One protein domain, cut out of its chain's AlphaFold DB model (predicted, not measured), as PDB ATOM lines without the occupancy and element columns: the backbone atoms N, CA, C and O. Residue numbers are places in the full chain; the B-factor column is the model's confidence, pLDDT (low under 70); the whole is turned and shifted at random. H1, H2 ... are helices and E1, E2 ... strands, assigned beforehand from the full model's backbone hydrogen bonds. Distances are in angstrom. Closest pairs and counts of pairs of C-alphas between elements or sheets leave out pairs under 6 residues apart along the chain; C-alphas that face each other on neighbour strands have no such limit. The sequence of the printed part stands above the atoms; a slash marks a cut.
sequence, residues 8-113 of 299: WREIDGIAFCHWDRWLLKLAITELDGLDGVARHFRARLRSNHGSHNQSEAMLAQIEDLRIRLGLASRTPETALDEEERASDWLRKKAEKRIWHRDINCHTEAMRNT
ATOM      1  N   TRP A   8     130.315 105.060 202.279       95.69
ATOM      2  CA  TRP A   8     131.021 106.286 201.959       95.69
ATOM      3  C   TRP A   8     130.517 107.443 202.822       95.69
ATOM      4  O   TRP A   8     131.340 108.123 203.438       95.69
ATOM      5  N   ARG A   9     129.197 107.658 202.851       95.19
ATOM      6  CA  ARG A   9     128.537 108.765 203.556       95.19
ATOM      7  C   ARG A   9     127.085 108.408 203.866       95.19
ATOM      8  O   ARG A   9     126.485 107.603 203.166       95.19
ATOM      9  N   GLU A  10     126.531 109.052 204.882       96.75
ATOM     10  CA  GLU A  10     125.097 109.089 205.148       96.75
ATOM     11  C   GLU A  10     124.548 110.489 204.840       96.75
ATOM     12  O   GLU A  10     125.174 111.490 205.199       96.75
ATOM     13  N   ILE A  11     123.421 110.563 204.131       95.38
ATOM     14  CA  ILE A  11     122.731 111.812 203.787       95.38
ATOM     15  C   ILE A  11     121.275 111.636 204.202       95.38
ATOM     16  O   ILE A  11     120.627 110.702 203.741       95.38
ATOM     17  N   ASP A  12     120.780 112.509 205.078       93.12
ATOM     18  CA  ASP A  12     119.387 112.497 205.541       93.12
ATOM     19  C   ASP A  12     118.939 111.117 206.088       93.12
ATOM     20  O   ASP A  12     117.832 110.653 205.834       93.12
ATOM     21  N   GLY A  13     119.827 110.430 206.825       94.00
ATOM     22  CA  GLY A  13     119.566 109.099 207.397       94.00
ATOM     23  C   GLY A  13     119.734 107.926 206.422       94.00
ATOM     24  O   GLY A  13     119.491 106.778 206.788       94.00
ATOM     25  N   ILE A  14     120.130 108.190 205.172       96.56
ATOM     26  CA  ILE A  14     120.270 107.180 204.117       96.56
ATOM     27  C   ILE A  14     121.750 106.950 203.822       96.56
ATOM     28  O   ILE A  14     122.487 107.874 203.469       96.56
ATOM     29  N   ALA A  15     122.193 105.698 203.940       96.50
ATOM     30  CA  ALA A  15     123.573 105.319 203.666       96.50
ATOM     31  C   ALA A  15     123.849 105.205 202.155       96.50
ATOM     32  O   ALA A  15     123.091 104.594 201.395       96.50
ATOM     33  N   PHE A  16     124.986 105.750 201.731       97.38
ATOM     34  CA  PHE A  16     125.549 105.637 200.388       97.38
ATOM     35  C   PHE A  16     126.923 104.978 200.459       97.38
ATOM     36  O   PHE A  16     127.718 105.261 201.360       97.38
ATOM     37  N   CYS A  17     127.227 104.101 199.506       96.88
ATOM     38  CA  CYS A  17     128.487 103.366 199.437       96.88
ATOM     39  C   CYS A  17     129.458 103.965 198.406       96.88
ATOM     40  O   CYS A  17     129.179 104.952 197.719       96.88
ATOM     41  N   HIS A  18     130.645 103.376 198.286       96.06
ATOM     42  CA  HIS A  18     131.633 103.831 197.309       96.06
ATOM     43  C   HIS A  18     131.246 103.583 195.855       96.06
ATOM     44  O   HIS A  18     131.661 104.371 195.003       96.06
ATOM     45  N   TRP A  19     130.446 102.554 195.570       96.50
ATOM     46  CA  TRP A  19     129.865 102.386 194.239       96.50
ATOM     47  C   TRP A  19     128.967 103.568 193.875       96.50
ATOM     48  O   TRP A  19     129.120 104.120 192.787       96.50
ATOM     49  N   ASP A  20     128.130 104.027 194.810       97.38
ATOM     50  CA  ASP A  20     127.284 105.207 194.609       97.38
ATOM     51  C   ASP A  20     128.124 106.436 194.311       97.38
ATOM     52  O   ASP A  20     127.904 107.101 193.308       97.38
ATOM     53  N   ARG A  21     129.157 106.692 195.121       96.94
ATOM     54  CA  ARG A  21     130.066 107.828 194.918       96.94
ATOM     55  C   ARG A  21     130.625 107.882 193.495       96.94
ATOM     56  O   ARG A  21     130.714 108.952 192.897       96.94
ATOM     57  N   TRP A  22     131.046 106.737 192.959       96.81
ATOM     58  CA  TRP A  22     131.603 106.660 191.609       96.81
ATOM     59  C   TRP A  22     130.527 106.822 190.535       96.81
ATOM     60  O   TRP A  22     130.765 107.536 189.565       96.81
ATOM     61  N   LEU A  23     129.344 106.234 190.722       97.44
ATOM     62  CA  LEU A  23     128.209 106.408 189.812       97.44
ATOM     63  C   LEU A  23     127.723 107.861 189.775       97.44
ATOM     64  O   LEU A  23     127.523 108.395 188.690       97.44
ATOM     65  N   LEU A  24     127.614 108.524 190.929       97.88
ATOM     66  CA  LEU A  24     127.274 109.947 191.041       97.88
ATOM     67  C   LEU A  24     128.312 110.810 190.319       97.88
ATOM     68  O   LEU A  24     127.954 111.703 189.556       97.88
ATOM     69  N   LYS A  25     129.607 110.512 190.502       97.31
ATOM     70  CA  LYS A  25     130.682 111.252 189.828       97.31
ATOM     71  C   LYS A  25     130.637 111.107 188.307       97.31
ATOM     72  O   LYS A  25     130.969 112.058 187.611       97.31
ATOM     73  N   LEU A  26     130.266 109.936 187.795       96.62
ATOM     74  CA  LEU A  26     130.085 109.746 186.356       96.62
ATOM     75  C   LEU A  26     128.809 110.421 185.862       96.62
ATOM     76  O   LEU A  26     128.830 111.043 184.808       96.62
ATOM     77  N   ALA A  27     127.728 110.362 186.640       96.88
ATOM     78  CA  ALA A  27     126.464 110.991 186.286       96.88
ATOM     79  C   ALA A  27     126.627 112.496 186.030       96.88
ATOM     80  O   ALA A  27     126.148 112.971 185.012       96.88
ATOM     81  N   ILE A  28     127.377 113.230 186.860       95.69
ATOM     82  CA  ILE A  28     127.583 114.676 186.632       95.69
ATOM     83  C   ILE A  28     128.388 115.000 185.358       95.69
ATOM     84  O   ILE A  28     128.433 116.153 184.938       95.69
ATOM     85  N   THR A  29     129.071 114.015 184.765       90.25
ATOM     86  CA  THR A  29     129.842 114.177 183.518       90.25
ATOM     87  C   THR A  29     129.124 113.628 182.285       90.25
ATOM     88  O   THR A  29     129.532 113.915 181.163       90.25
ATOM     89  N   GLU A  30     128.070 112.838 182.481       92.31
ATOM     90  CA  GLU A  30     127.267 112.244 181.417       92.31
ATOM     91  C   GLU A  30     126.103 113.172 181.063       92.31
ATOM     92  O   GLU A  30     125.413 113.672 181.948       92.31
ATOM     93  N   LEU A  31     125.834 113.356 179.765       85.44
ATOM     94  CA  LEU A  31     124.801 114.284 179.278       85.44
ATOM     95  C   LEU A  31     123.413 114.019 179.889       85.44
ATOM     96  O   LEU A  31     122.672 114.953 180.170       85.44
ATOM     97  N   ASP A  32     123.094 112.744 180.117       91.62
ATOM     98  CA  ASP A  32     121.808 112.287 180.654       91.62
ATOM     99  C   ASP A  32     121.951 111.723 182.081       91.62
ATOM    100  O   ASP A  32     121.201 110.838 182.500       91.62
ATOM    101  N   GLY A  33     122.968 112.157 182.831       95.19
ATOM    102  CA  GLY A  33     123.156 111.733 184.213       95.19
ATOM    103  C   GLY A  33     123.279 110.216 184.374       95.19
ATOM    104  O   GLY A  33     123.939 109.514 183.601       95.19
ATOM    105  N   LEU A  34     122.578 109.678 185.378       96.31
ATOM    106  CA  LEU A  34     122.508 108.234 185.619       96.31
ATOM    107  C   LEU A  34     121.858 107.461 184.458       96.31
ATOM    108  O   LEU A  34     122.157 106.280 184.288       96.31
ATOM    109  N   ASP A  35     120.988 108.079 183.652       95.12
ATOM    110  CA  ASP A  35     120.446 107.428 182.451       95.12
ATOM    111  C   ASP A  35     121.510 107.250 181.367       95.12
ATOM    112  O   ASP A  35     121.546 106.201 180.716       95.12
ATOM    113  N   GLY A  36     122.426 108.211 181.226       95.12
ATOM    114  CA  GLY A  36     123.603 108.088 180.364       95.12
ATOM    115  C   GLY A  36     124.467 106.889 180.758       95.12
ATOM    116  O   GLY A  36     124.736 106.010 179.934       95.12
ATOM    117  N   VAL A  37     124.792 106.783 182.048       95.25
ATOM    118  CA  VAL A  37     125.526 105.641 182.627       95.25
ATOM    119  C   VAL A  37     124.775 104.321 182.387       95.25
ATOM    120  O   VAL A  37     125.354 103.344 181.911       95.25
ATOM    121  N   ALA A  38     123.464 104.280 182.648       94.56
ATOM    122  CA  ALA A  38     122.651 103.078 182.460       94.56
ATOM    123  C   ALA A  38     122.578 102.634 180.989       94.56
ATOM    124  O   ALA A  38     122.589 101.435 180.702       94.56
ATOM    125  N   ARG A  39     122.522 103.568 180.028       92.69
ATOM    126  CA  ARG A  39     122.553 103.232 178.592       92.69
ATOM    127  C   ARG A  39     123.832 102.500 178.201       92.69
ATOM    128  O   ARG A  39     123.737 101.548 177.431       92.69
ATOM    129  N   HIS A  40     124.985 102.878 178.752       91.62
ATOM    130  CA  HIS A  40     126.246 102.182 178.485       91.62
ATOM    131  C   HIS A  40     126.192 100.714 178.924       91.62
ATOM    132  O   HIS A  40     126.526  99.825 178.140       91.62
ATOM    133  N   PHE A  41     125.697 100.430 180.133       91.44
ATOM    134  CA  PHE A  41     125.538  99.046 180.597       91.44
ATOM    135  C   PHE A  41     124.501  98.261 179.788       91.44
ATOM    136  O   PHE A  41     124.717  97.092 179.481       91.44
ATOM    137  N   ARG A  42     123.408  98.901 179.358       88.44
ATOM    138  CA  ARG A  42     122.430  98.262 178.458       88.44
ATOM    139  C   ARG A  42     123.024  97.943 177.087       88.44
ATOM    140  O   ARG A  42     122.727  96.892 176.533       88.44
ATOM    141  N   ALA A  43     123.861  98.820 176.536       88.44
ATOM    142  CA  ALA A  43     124.567  98.546 175.289       88.44
ATOM    143  C   ALA A  43     125.535  97.363 175.450       88.44
ATOM    144  O   ALA A  43     125.550  96.476 174.598       88.44
ATOM    145  N   ARG A  44     126.251  97.296 176.583       87.19
ATOM    146  CA  ARG A  44     127.118  96.159 176.929       87.19
ATOM    147  C   ARG A  44     126.358  94.841 177.031       87.19
ATOM    148  O   ARG A  44     126.878  93.842 176.566       87.19
ATOM    149  N   LEU A  45     125.135  94.837 177.568       83.06
ATOM    150  CA  LEU A  45     124.287  93.636 177.606       83.06
ATOM    151  C   LEU A  45     123.856  93.139 176.221       83.06
ATOM    152  O   LEU A  45     123.558  91.962 176.064       83.06
ATOM    153  N   ARG A  46     123.782  94.022 175.220       79.88
ATOM    154  CA  ARG A  46     123.416  93.638 173.844       79.88
ATOM    155  C   ARG A  46     124.610  93.142 173.043       79.88
ATOM    156  O   ARG A  46     124.455  92.334 172.134       79.88
ATOM    157  N   SER A  47     125.800  93.651 173.343       74.81
ATOM    158  CA  SER A  47     127.036  93.120 172.788       74.81
ATOM    159  C   SER A  47     127.389  91.846 173.551       74.81
ATOM    160  O   SER A  47     127.672  91.932 174.734       74.81
ATOM    161  N   ASN A  48     127.427  90.688 172.890       57.84
ATOM    162  CA  ASN A  48     127.682  89.347 173.462       57.84
ATOM    163  C   ASN A  48     129.062  89.148 174.164       57.84
ATOM    164  O   ASN A  48     129.589  88.042 174.247       57.84
ATOM    165  N   HIS A  49     129.702  90.215 174.642       54.66
ATOM    166  CA  HIS A  49     131.000  90.240 175.303       54.66
ATOM    167  C   HIS A  49     130.841  89.946 176.803       54.66
ATOM    168  O   HIS A  49     130.814  90.872 177.606       54.66
ATOM    169  N   GLY A  50     130.724  88.665 177.176       48.88
ATOM    170  CA  GLY A  50     131.209  88.049 178.432       48.88
ATOM    171  C   GLY A  50     130.873  88.641 179.820       48.88
ATOM    172  O   GLY A  50     131.255  88.040 180.817       48.88
ATOM    173  N   SER A  51     130.177  89.775 179.945       61.84
ATOM    174  CA  SER A  51     129.998  90.525 181.204       61.84
ATOM    175  C   SER A  51     128.524  90.869 181.480       61.84
ATOM    176  O   SER A  51     128.176  91.946 181.981       61.84
ATOM    177  N   HIS A  52     127.625  89.936 181.149       74.19
ATOM    178  CA  HIS A  52     126.189  90.105 181.388       74.19
ATOM    179  C   HIS A  52     125.888  90.311 182.879       74.19
ATOM    180  O   HIS A  52     125.224  91.277 183.252       74.19
ATOM    181  N   ASN A  53     126.482  89.486 183.743       79.50
ATOM    182  CA  ASN A  53     126.240  89.543 185.184       79.50
ATOM    183  C   ASN A  53     126.688  90.868 185.822       79.50
ATOM    184  O   ASN A  53     125.981  91.404 186.671       79.50
ATOM    185  N   GLN A  54     127.825  91.439 185.403       87.06
ATOM    186  CA  GLN A  54     128.297  92.710 185.968       87.06
ATOM    187  C   GLN A  54     127.457  93.893 185.483       87.06
ATOM    188  O   GLN A  54     127.152  94.799 186.257       87.06
ATOM    189  N   SER A  55     127.072  93.885 184.205       90.06
ATOM    190  CA  SER A  55     126.237  94.946 183.640       90.06
ATOM    191  C   SER A  55     124.842  94.942 184.273       90.06
ATOM    192  O   SER A  55     124.344  96.004 184.641       90.06
ATOM    193  N   GLU A  56     124.242  93.765 184.493       90.81
ATOM    194  CA  GLU A  56     122.988  93.641 185.251       90.81
ATOM    195  C   GLU A  56     123.146  94.100 186.707       90.81
ATOM    196  O   GLU A  56     122.298  94.841 187.208       90.81
ATOM    197  N   ALA A  57     124.242  93.728 187.374       92.75
ATOM    198  CA  ALA A  57     124.531  94.183 188.731       92.75
ATOM    199  C   ALA A  57     124.630  95.716 188.813       92.75
ATOM    200  O   ALA A  57     124.097  96.316 189.747       92.75
ATOM    201  N   MET A  58     125.268  96.379 187.838       94.25
ATOM    202  CA  MET A  58     125.380  97.845 187.846       94.25
ATOM    203  C   MET A  58     124.068  98.531 187.539       94.25
ATOM    204  O   MET A  58     123.766  99.549 188.155       94.25
ATOM    205  N   LEU A  59     123.255  97.970 186.648       94.31
ATOM    206  CA  LEU A  59     121.902  98.472 186.435       94.31
ATOM    207  C   LEU A  59     121.062  98.366 187.712       94.31
ATOM    208  O   LEU A  59     120.351  99.314 188.037       94.31
ATOM    209  N   ALA A  60     121.203  97.274 188.467       95.12
ATOM    210  CA  ALA A  60     120.543  97.124 189.761       95.12
ATOM    211  C   ALA A  60     121.038  98.165 190.784       95.12
ATOM    212  O   ALA A  60     120.221  98.776 191.469       95.12
ATOM    213  N   GLN A  61     122.349  98.434 190.841       96.62
ATOM    214  CA  GLN A  61     122.904  99.481 191.706       96.62
ATOM    215  C   GLN A  61     122.431 100.885 191.316       96.62
ATOM    216  O   GLN A  61     122.157 101.696 192.192       96.62
ATOM    217  N   ILE A  62     122.353 101.191 190.019       96.75
ATOM    218  CA  ILE A  62     121.883 102.496 189.537       96.75
ATOM    219  C   ILE A  62     120.422 102.712 189.937       96.75
ATOM    220  O   ILE A  62     120.063 103.813 190.346       96.75
ATOM    221  N   GLU A  63     119.585 101.680 189.834       96.00
ATOM    222  CA  GLU A  63     118.179 101.787 190.217       96.00
ATOM    223  C   GLU A  63     118.007 101.958 191.730       96.00
ATOM    224  O   GLU A  63     117.295 102.856 192.175       96.00
ATOM    225  N   ASP A  64     118.739 101.180 192.527       97.19
ATOM    226  CA  ASP A  64     118.793 101.356 193.980       97.19
ATOM    227  C   ASP A  64     119.280 102.763 194.376       97.19
ATOM    228  O   ASP A  64     118.680 103.429 195.225       97.19
ATOM    229  N   LEU A  65     120.314 103.271 193.700       97.81
ATOM    230  CA  LEU A  65     120.820 104.627 193.898       97.81
ATOM    231  C   LEU A  65     119.757 105.686 193.580       97.81
ATOM    232  O   LEU A  65     119.633 106.654 194.326       97.81
ATOM    233  N   ARG A  66     118.966 105.521 192.513       97.38
ATOM    234  CA  ARG A  66     117.869 106.450 192.183       97.38
ATOM    235  C   ARG A  66     116.807 106.490 193.265       97.38
ATOM    236  O   ARG A  66     116.376 107.578 193.636       97.38
ATOM    237  N   ILE A  67     116.410 105.327 193.778       96.38
ATOM    238  CA  ILE A  67     115.433 105.233 194.866       96.38
ATOM    239  C   ILE A  67     115.971 105.963 196.101       96.38
ATOM    240  O   ILE A  67     115.287 106.825 196.647       96.38
ATOM    241  N   ARG A  68     117.221 105.690 196.501       97.38
ATOM    242  CA  ARG A  68     117.848 106.339 197.665       97.38
ATOM    243  C   ARG A  68     118.042 107.846 197.487       97.38
ATOM    244  O   ARG A  68     117.798 108.593 198.428       97.38
ATOM    245  N   LEU A  69     118.410 108.308 196.291       97.50
ATOM    246  CA  LEU A  69     118.456 109.736 195.961       97.50
ATOM    247  C   LEU A  69     117.070 110.387 196.052       97.50
ATOM    248  O   LEU A  69     116.944 111.459 196.637       97.50
ATOM    249  N   GLY A  70     116.035 109.727 195.523       97.06
ATOM    250  CA  GLY A  70     114.653 110.196 195.598       97.06
ATOM    251  C   GLY A  70     114.157 110.324 197.039       97.06
ATOM    252  O   GLY A  70     113.601 111.356 197.403       97.06
ATOM    253  N   LEU A  71     114.432 109.323 197.881       96.69
ATOM    254  CA  LEU A  71     114.095 109.351 199.308       96.69
ATOM    255  C   LEU A  71     114.833 110.471 200.059       96.69
ATOM    256  O   LEU A  71     114.237 111.133 200.903       96.69
ATOM    257  N   ALA A  72     116.097 110.729 199.714       96.31
ATOM    258  CA  ALA A  72     116.881 111.832 200.271       96.31
ATOM    259  C   ALA A  72     116.542 113.203 199.647       96.31
ATOM    260  O   ALA A  72     117.124 114.215 200.030       96.31
ATOM    261  N   SER A  73     115.647 113.260 198.652       96.00
ATOM    262  CA  SER A  73     115.387 114.461 197.842       96.00
ATOM    263  C   SER A  73     116.669 115.091 197.263       96.00
ATOM    264  O   SER A  73     116.830 116.313 197.243       96.00
ATOM    265  N   ARG A  74     117.610 114.255 196.802       95.94
ATOM    266  CA  ARG A  74     118.907 114.668 196.238       95.94
ATOM    267  C   ARG A  74     119.008 114.368 194.746       95.94
ATOM    268  O   ARG A  74     118.481 113.380 194.248       95.94
ATOM    269  N   THR A  75     119.779 115.194 194.048       95.12
ATOM    270  CA  THR A  75     120.321 114.917 192.708       95.12
ATOM    271  C   THR A  75     121.779 114.447 192.801       95.12
ATOM    272  O   THR A  75     122.417 114.672 193.841       95.12
ATOM    273  N   PRO A  76     122.351 113.857 191.731       94.25
ATOM    274  CA  PRO A  76     123.769 113.508 191.692       94.25
ATOM    275  C   PRO A  76     124.721 114.648 192.071       94.25
ATOM    276  O   PRO A  76     125.683 114.434 192.807       94.25
ATOM    277  N   GLU A  77     124.421 115.868 191.630       94.00
ATOM    278  CA  GLU A  77     125.206 117.070 191.908       94.00
ATOM    279  C   GLU A  77     125.159 117.430 193.390       94.00
ATOM    280  O   GLU A  77     126.193 117.744 193.975       94.00
ATOM    281  N   THR A  78     123.974 117.366 194.004       95.12
ATOM    282  CA  THR A  78     123.770 117.749 195.413       95.12
ATOM    283  C   THR A  78     124.235 116.693 196.416       95.12
ATOM    284  O   THR A  78     124.441 117.019 197.582       95.12
ATOM    285  N   ALA A  79     124.391 115.438 195.986       95.38
ATOM    286  CA  ALA A  79     124.863 114.347 196.837       95.38
ATOM    287  C   ALA A  79     126.390 114.376 197.053       95.38
ATOM    288  O   ALA A  79     126.883 113.937 198.095       95.38
ATOM    289  N   LEU A  80     127.137 114.894 196.074       95.62
ATOM    290  CA  LEU A  80     128.582 115.127 196.162       95.62
ATOM    291  C   LEU A  80     128.863 116.491 196.808       95.62
ATOM    292  O   LEU A  80     128.096 117.435 196.627       95.62
ATOM    293  N   ASP A  81     129.969 116.624 197.539       94.31
ATOM    294  CA  ASP A  81     130.441 117.953 197.960       94.31
ATOM    295  C   ASP A  81     131.221 118.672 196.839       94.31
ATOM    296  O   ASP A  81     131.478 118.115 195.769       94.31
ATOM    297  N   GLU A  82     131.560 119.946 197.057       95.12
ATOM    298  CA  GLU A  82     132.242 120.768 196.047       95.12
ATOM    299  C   GLU A  82     133.621 120.210 195.673       95.12
ATOM    300  O   GLU A  82     133.979 120.178 194.494       95.12
ATOM    301  N   GLU A  83     134.371 119.692 196.650       95.06
ATOM    302  CA  GLU A  83     135.686 119.095 196.407       95.06
ATOM    303  C   GLU A  83     135.567 117.844 195.528       95.06
ATOM    304  O   GLU A  83     136.345 117.637 194.595       95.06
ATOM    305  N   GLU A  84     134.559 117.011 195.774       95.25
ATOM    306  CA  GLU A  84     134.282 115.814 194.987       95.25
ATOM    307  C   GLU A  84     133.807 116.134 193.573       95.25
ATOM    308  O   GLU A  84     134.239 115.482 192.610       95.25
ATOM    309  N   ARG A  85     132.963 117.162 193.426       95.19
ATOM    310  CA  ARG A  85     132.537 117.674 192.119       95.19
ATOM    311  C   ARG A  85     133.721 118.190 191.309       95.19
ATOM    312  O   ARG A  85     133.846 117.807 190.145       95.19
ATOM    313  N   ALA A  86     134.644 118.927 191.921       94.56
ATOM    314  CA  ALA A  86     135.848 119.434 191.263       94.56
ATOM    315  C   ALA A  86     136.951 118.368 191.067       94.56
ATOM    316  O   ALA A  86     137.864 118.545 190.262       94.56
ATOM    317  N   SER A  87     136.889 117.232 191.774       96.62
ATOM    318  CA  SER A  87     137.974 116.243 191.775       96.62
ATOM    319  C   SER A  87     138.108 115.473 190.454       96.62
ATOM    320  O   SER A  87     137.349 114.542 190.158       96.62
ATOM    321  N   ASP A  88     139.158 115.789 189.698       95.50
ATOM    322  CA  ASP A  88     139.581 115.033 188.513       95.50
ATOM    323  C   ASP A  88     140.087 113.625 188.860       95.50
ATOM    324  O   ASP A  88     139.887 112.662 188.114       95.50
ATOM    325  N   TRP A  89     140.727 113.480 190.022       96.19
ATOM    326  CA  TRP A  89     141.161 112.176 190.516       96.19
ATOM    327  C   TRP A  89     139.966 111.249 190.747       96.19
ATOM    328  O   TRP A  89     140.008 110.079 190.354       96.19
ATOM    329  N   LEU A  90     138.887 111.764 191.349       95.62
ATOM    330  CA  LEU A  90     137.682 110.979 191.595       95.62
ATOM    331  C   LEU A  90     137.020 110.561 190.281       95.62
ATOM    332  O   LEU A  90     136.594 109.413 190.180       95.62
ATOM    333  N   ARG A  91     137.004 111.441 189.270       95.88
ATOM    334  CA  ARG A  91     136.501 111.127 187.923       95.88
ATOM    335  C   ARG A  91     137.262 109.959 187.300       95.88
ATOM    336  O   ARG A  91     136.669 108.918 187.033       95.88
ATOM    337  N   LYS A  92     138.589 110.077 187.180       95.06
ATOM    338  CA  LYS A  92     139.451 109.013 186.626       95.06
ATOM    339  C   LYS A  92     139.314 107.704 187.405       95.06
ATOM    340  O   LYS A  92     139.358 106.611 186.841       95.06
ATOM    341  N   LYS A  93     139.151 107.794 188.727       93.81
ATOM    342  CA  LYS A  93     138.921 106.626 189.579       93.81
ATOM    343  C   LYS A  93     137.564 105.980 189.313       93.81
ATOM    344  O   LYS A  93     137.509 104.754 189.268       93.81
ATOM    345  N   ALA A  94     136.508 106.773 189.151       94.44
ATOM    346  CA  ALA A  94     135.172 106.289 188.835       94.44
ATOM    347  C   ALA A  94     135.146 105.608 187.461       94.44
ATOM    348  O   ALA A  94     134.737 104.455 187.382       94.44
ATOM    349  N   GLU A  95     135.713 106.237 186.427       94.06
ATOM    350  CA  GLU A  95     135.872 105.643 185.089       94.06
ATOM    351  C   GLU A  95     136.591 104.287 185.174       94.06
ATOM    352  O   GLU A  95     136.089 103.261 184.714       94.06
ATOM    353  N   LYS A  96     137.736 104.237 185.869       92.12
ATOM    354  CA  LYS A  96     138.493 102.993 186.061       92.12
ATOM    355  C   LYS A  96     137.694 101.907 186.783       92.12
ATOM    356  O   LYS A  96     137.877 100.729 186.485       92.12
ATOM    357  N   ARG A  97     136.879 102.274 187.774       90.69
ATOM    358  CA  ARG A  97     136.138 101.321 188.615       90.69
ATOM    359  C   ARG A  97     134.857 100.819 187.970       90.69
ATOM    360  O   ARG A  97     134.543  99.656 188.166       90.69
ATOM    361  N   ILE A  98     134.153 101.673 187.238       91.25
ATOM    362  CA  ILE A  98     132.837 101.377 186.668       91.25
ATOM    363  C   ILE A  98     132.972 100.821 185.244       91.25
ATOM    364  O   ILE A  98     132.248  99.901 184.873       91.25
ATOM    365  N   TRP A  99     133.926 101.319 184.448       89.31
ATOM    366  CA  TRP A  99     134.040 100.934 183.038       89.31
ATOM    367  C   TRP A  99     135.049  99.836 182.751       89.31
ATOM    368  O   TRP A  99     134.827  99.073 181.809       89.31
ATOM    369  N   HIS A 100     136.134  99.760 183.521       82.31
ATOM    370  CA  HIS A 100     137.322  98.990 183.136       82.31
ATOM    371  C   HIS A 100     137.718  97.880 184.111       82.31
ATOM    372  O   HIS A 100     138.648  97.134 183.817       82.31
ATOM    373  N   ARG A 101     137.083  97.785 185.282       78.25
ATOM    374  CA  ARG A 101     137.388  96.744 186.266       78.25
ATOM    375  C   ARG A 101     136.206  95.825 186.481       78.25
ATOM    376  O   ARG A 101     135.076  96.290 186.578       78.25
ATOM    377  N   ASP A 102     136.534  94.557 186.686       78.19
ATOM    378  CA  ASP A 102     135.589  93.570 187.174       78.19
ATOM    379  C   ASP A 102     135.114  93.900 188.589       78.19
ATOM    380  O   ASP A 102     135.836  94.448 189.438       78.19
ATOM    381  N   ILE A 103     133.859  93.545 188.825       81.81
ATOM    382  CA  ILE A 103     133.143  93.834 190.056       81.81
ATOM    383  C   ILE A 103     133.303  92.641 190.982       81.81
ATOM    384  O   ILE A 103     132.536  91.686 190.956       81.81
ATOM    385  N   ASN A 104     134.336  92.703 191.814       80.94
ATOM    386  CA  ASN A 104     134.668  91.605 192.723       80.94
ATOM    387  C   ASN A 104     133.895  91.677 194.052       80.94
ATOM    388  O   ASN A 104     133.919  90.733 194.836       80.94
ATOM    389  N   CYS A 105     133.233  92.802 194.338       87.56
ATOM    390  CA  CYS A 105     132.513  93.028 195.590       87.56
ATOM    391  C   CYS A 105     131.150  93.666 195.308       87.56
ATOM    392  O   CYS A 105     131.064  94.855 194.995       87.56
ATOM    393  N   HIS A 106     130.093  92.868 195.445       91.44
ATOM    394  CA  HIS A 106     128.715  93.278 195.186       91.44
ATOM    395  C   HIS A 106     128.023  93.795 196.452       91.44
ATOM    396  O   HIS A 106     128.112  93.154 197.506       91.44
ATOM    397  N   THR A 107     127.288  94.901 196.315       94.56
ATOM    398  CA  THR A 107     126.259  95.331 197.278       94.56
ATOM    399  C   THR A 107     125.075  94.361 197.266       94.56
ATOM    400  O   THR A 107     124.981  93.484 196.403       94.56
ATOM    401  N   GLU A 108     124.141  94.520 198.202       93.75
ATOM    402  CA  GLU A 108     122.882  93.773 198.179       93.75
ATOM    403  C   GLU A 108     122.082  94.039 196.895       93.75
ATOM    404  O   GLU A 108     121.693  93.090 196.217       93.75
ATOM    405  N   ALA A 109     121.937  95.306 196.487       94.19
ATOM    406  CA  ALA A 109     121.257  95.681 195.246       94.19
ATOM    407  C   ALA A 109     121.876  95.002 194.013       94.19
ATOM    408  O   ALA A 109     121.164  94.433 193.187       94.19
ATOM    409  N   MET A 110     123.208  94.967 193.931       95.25
ATOM    410  CA  MET A 110     123.941  94.290 192.858       95.25
ATOM    411  C   MET A 110     123.726  92.774 192.832       95.25
ATOM    412  O   MET A 110     123.743  92.168 191.763       95.25
ATOM    413  N   ARG A 111     123.547  92.141 193.999       93.06
ATOM    414  CA  ARG A 111     123.221  90.708 194.097       93.06
ATOM    415  C   ARG A 111     121.758  90.439 193.767       93.06
ATOM    416  O   ARG A 111     121.439  89.342 193.325       93.06
ATOM    417  N   ASN A 112     120.884  91.414 193.981       93.06
ATOM    418  CA  ASN A 112     119.443  91.285 193.839       93.06
ATOM    419  C   ASN A 112     118.947  91.804 192.477       93.06
ATOM    420  O   ASN A 112     118.021  92.613 192.415       93.06
ATOM    421  N   THR A 113     119.575  91.372 191.376       93.19
ATOM    422  CA  THR A 113     119.196  91.812 190.020       93.19
ATOM    423  C   THR A 113     117.763  91.384 189.667       93.19
ATOM    424  O   THR A 113     117.275  90.382 190.202       93.19
TER     425      THR A 113
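What this domain is: This is residues 8 to 113 of the 299 residues of an uncharacterized protein of Polyangiaceae bacterium (UniProt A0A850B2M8). H1 is the core of this small helical domain: H3, from the long helical hairpin H2 and H3, crosses it on one side, and H6 crosses it on the other. A small strand hairpin, E1 and E2, sits by the last residues of H3, short H7 packs on H3, and short H4 packs on H1. The printed part has 106 residues, with two named strands and then seven named helices, in the order E1 E2 H1 H2 H3 H4 H5 H6 H7; the sheet, E1 - E2, is antiparallel and the class is mostly helix. The whole is compact, with a radius of gyration of the C-alphas of 13.2 A and spans of 39 by 28 by 24 A.

How they stand to each other: Look first at the sheet, where E1, residues 8 to 11, and E2, residues 14 to 17, form an antiparallel hairpin at 160 degrees, with N 8 and O 16 at 2.8 A and N 11 and O 14 at 2.9 A within hydrogen-bond range. E2 comes to H3, residues 52 to 71, at the C-alphas of Ile 14 and Arg 68, their closest, 6.9 A apart. H1, residues 18 to 27, is the hub, touching four helices. With residues 61 to 65 alone, H3 touches H1, about perpendicular at 84 degrees; the closest C-alphas, of Asp 20 and Leu 65, are 6.5 A apart. H2, residues 33 to 46, forms a helical hairpin with H3, at a shallow tilt of 21 degrees, opposite ways; the two touch, closest at the C-alphas of Phe 41 and Ser 55, 5.2 A. H6, residues 88 to 98, touches H1, only just about perpendicular at 71 degrees; see the closest C-alphas, of Trp 22 and Ala 94, 4.5 A apart. H4, residues 76 to 79, touches H1, closest at the C-alphas of Leu 24 and Pro 76, 5.0 A. H5, residues 82 to 86, is close to H1 but not clearly touching, at 7.1 A between the C-alphas of Lys 25 and Arg 85, their closest. H7, residues 108 to 111, touches residues 56 to 64 of H3 alone, closest at the C-alphas of Ala 57 and Met 110, 4.2 A. Every O i to N i+4 pair is within hydrogen-bond range in H1, H2, H3, H5 and H6; H4 and H7 are too short for one, and their single O i to N i+3 pair is within range in H7 but not in H4.

Where its parts are: Find C-alpha 8, where E1 begins, at (131.021, 106.286, 201.959). H3 runs 28.9 A from C-alpha 52 at (126.189, 90.105, 181.388) to C-alpha 71; H2 measures 20.9 A, H6 15.3 A and H1 14.1 A. H7 ends at C-alpha 111, at (123.221, 90.708, 194.097).

The domain as a whole: The two C-alphas farthest apart, of Asp 12 and Asn 48, are 40.4 A apart. The printed part has no cut and no long link; H6 to H7 is short and the other links are tight. The mean pLDDT of the printed part is 91.6, and look for values under 70 at residues 48 to 51.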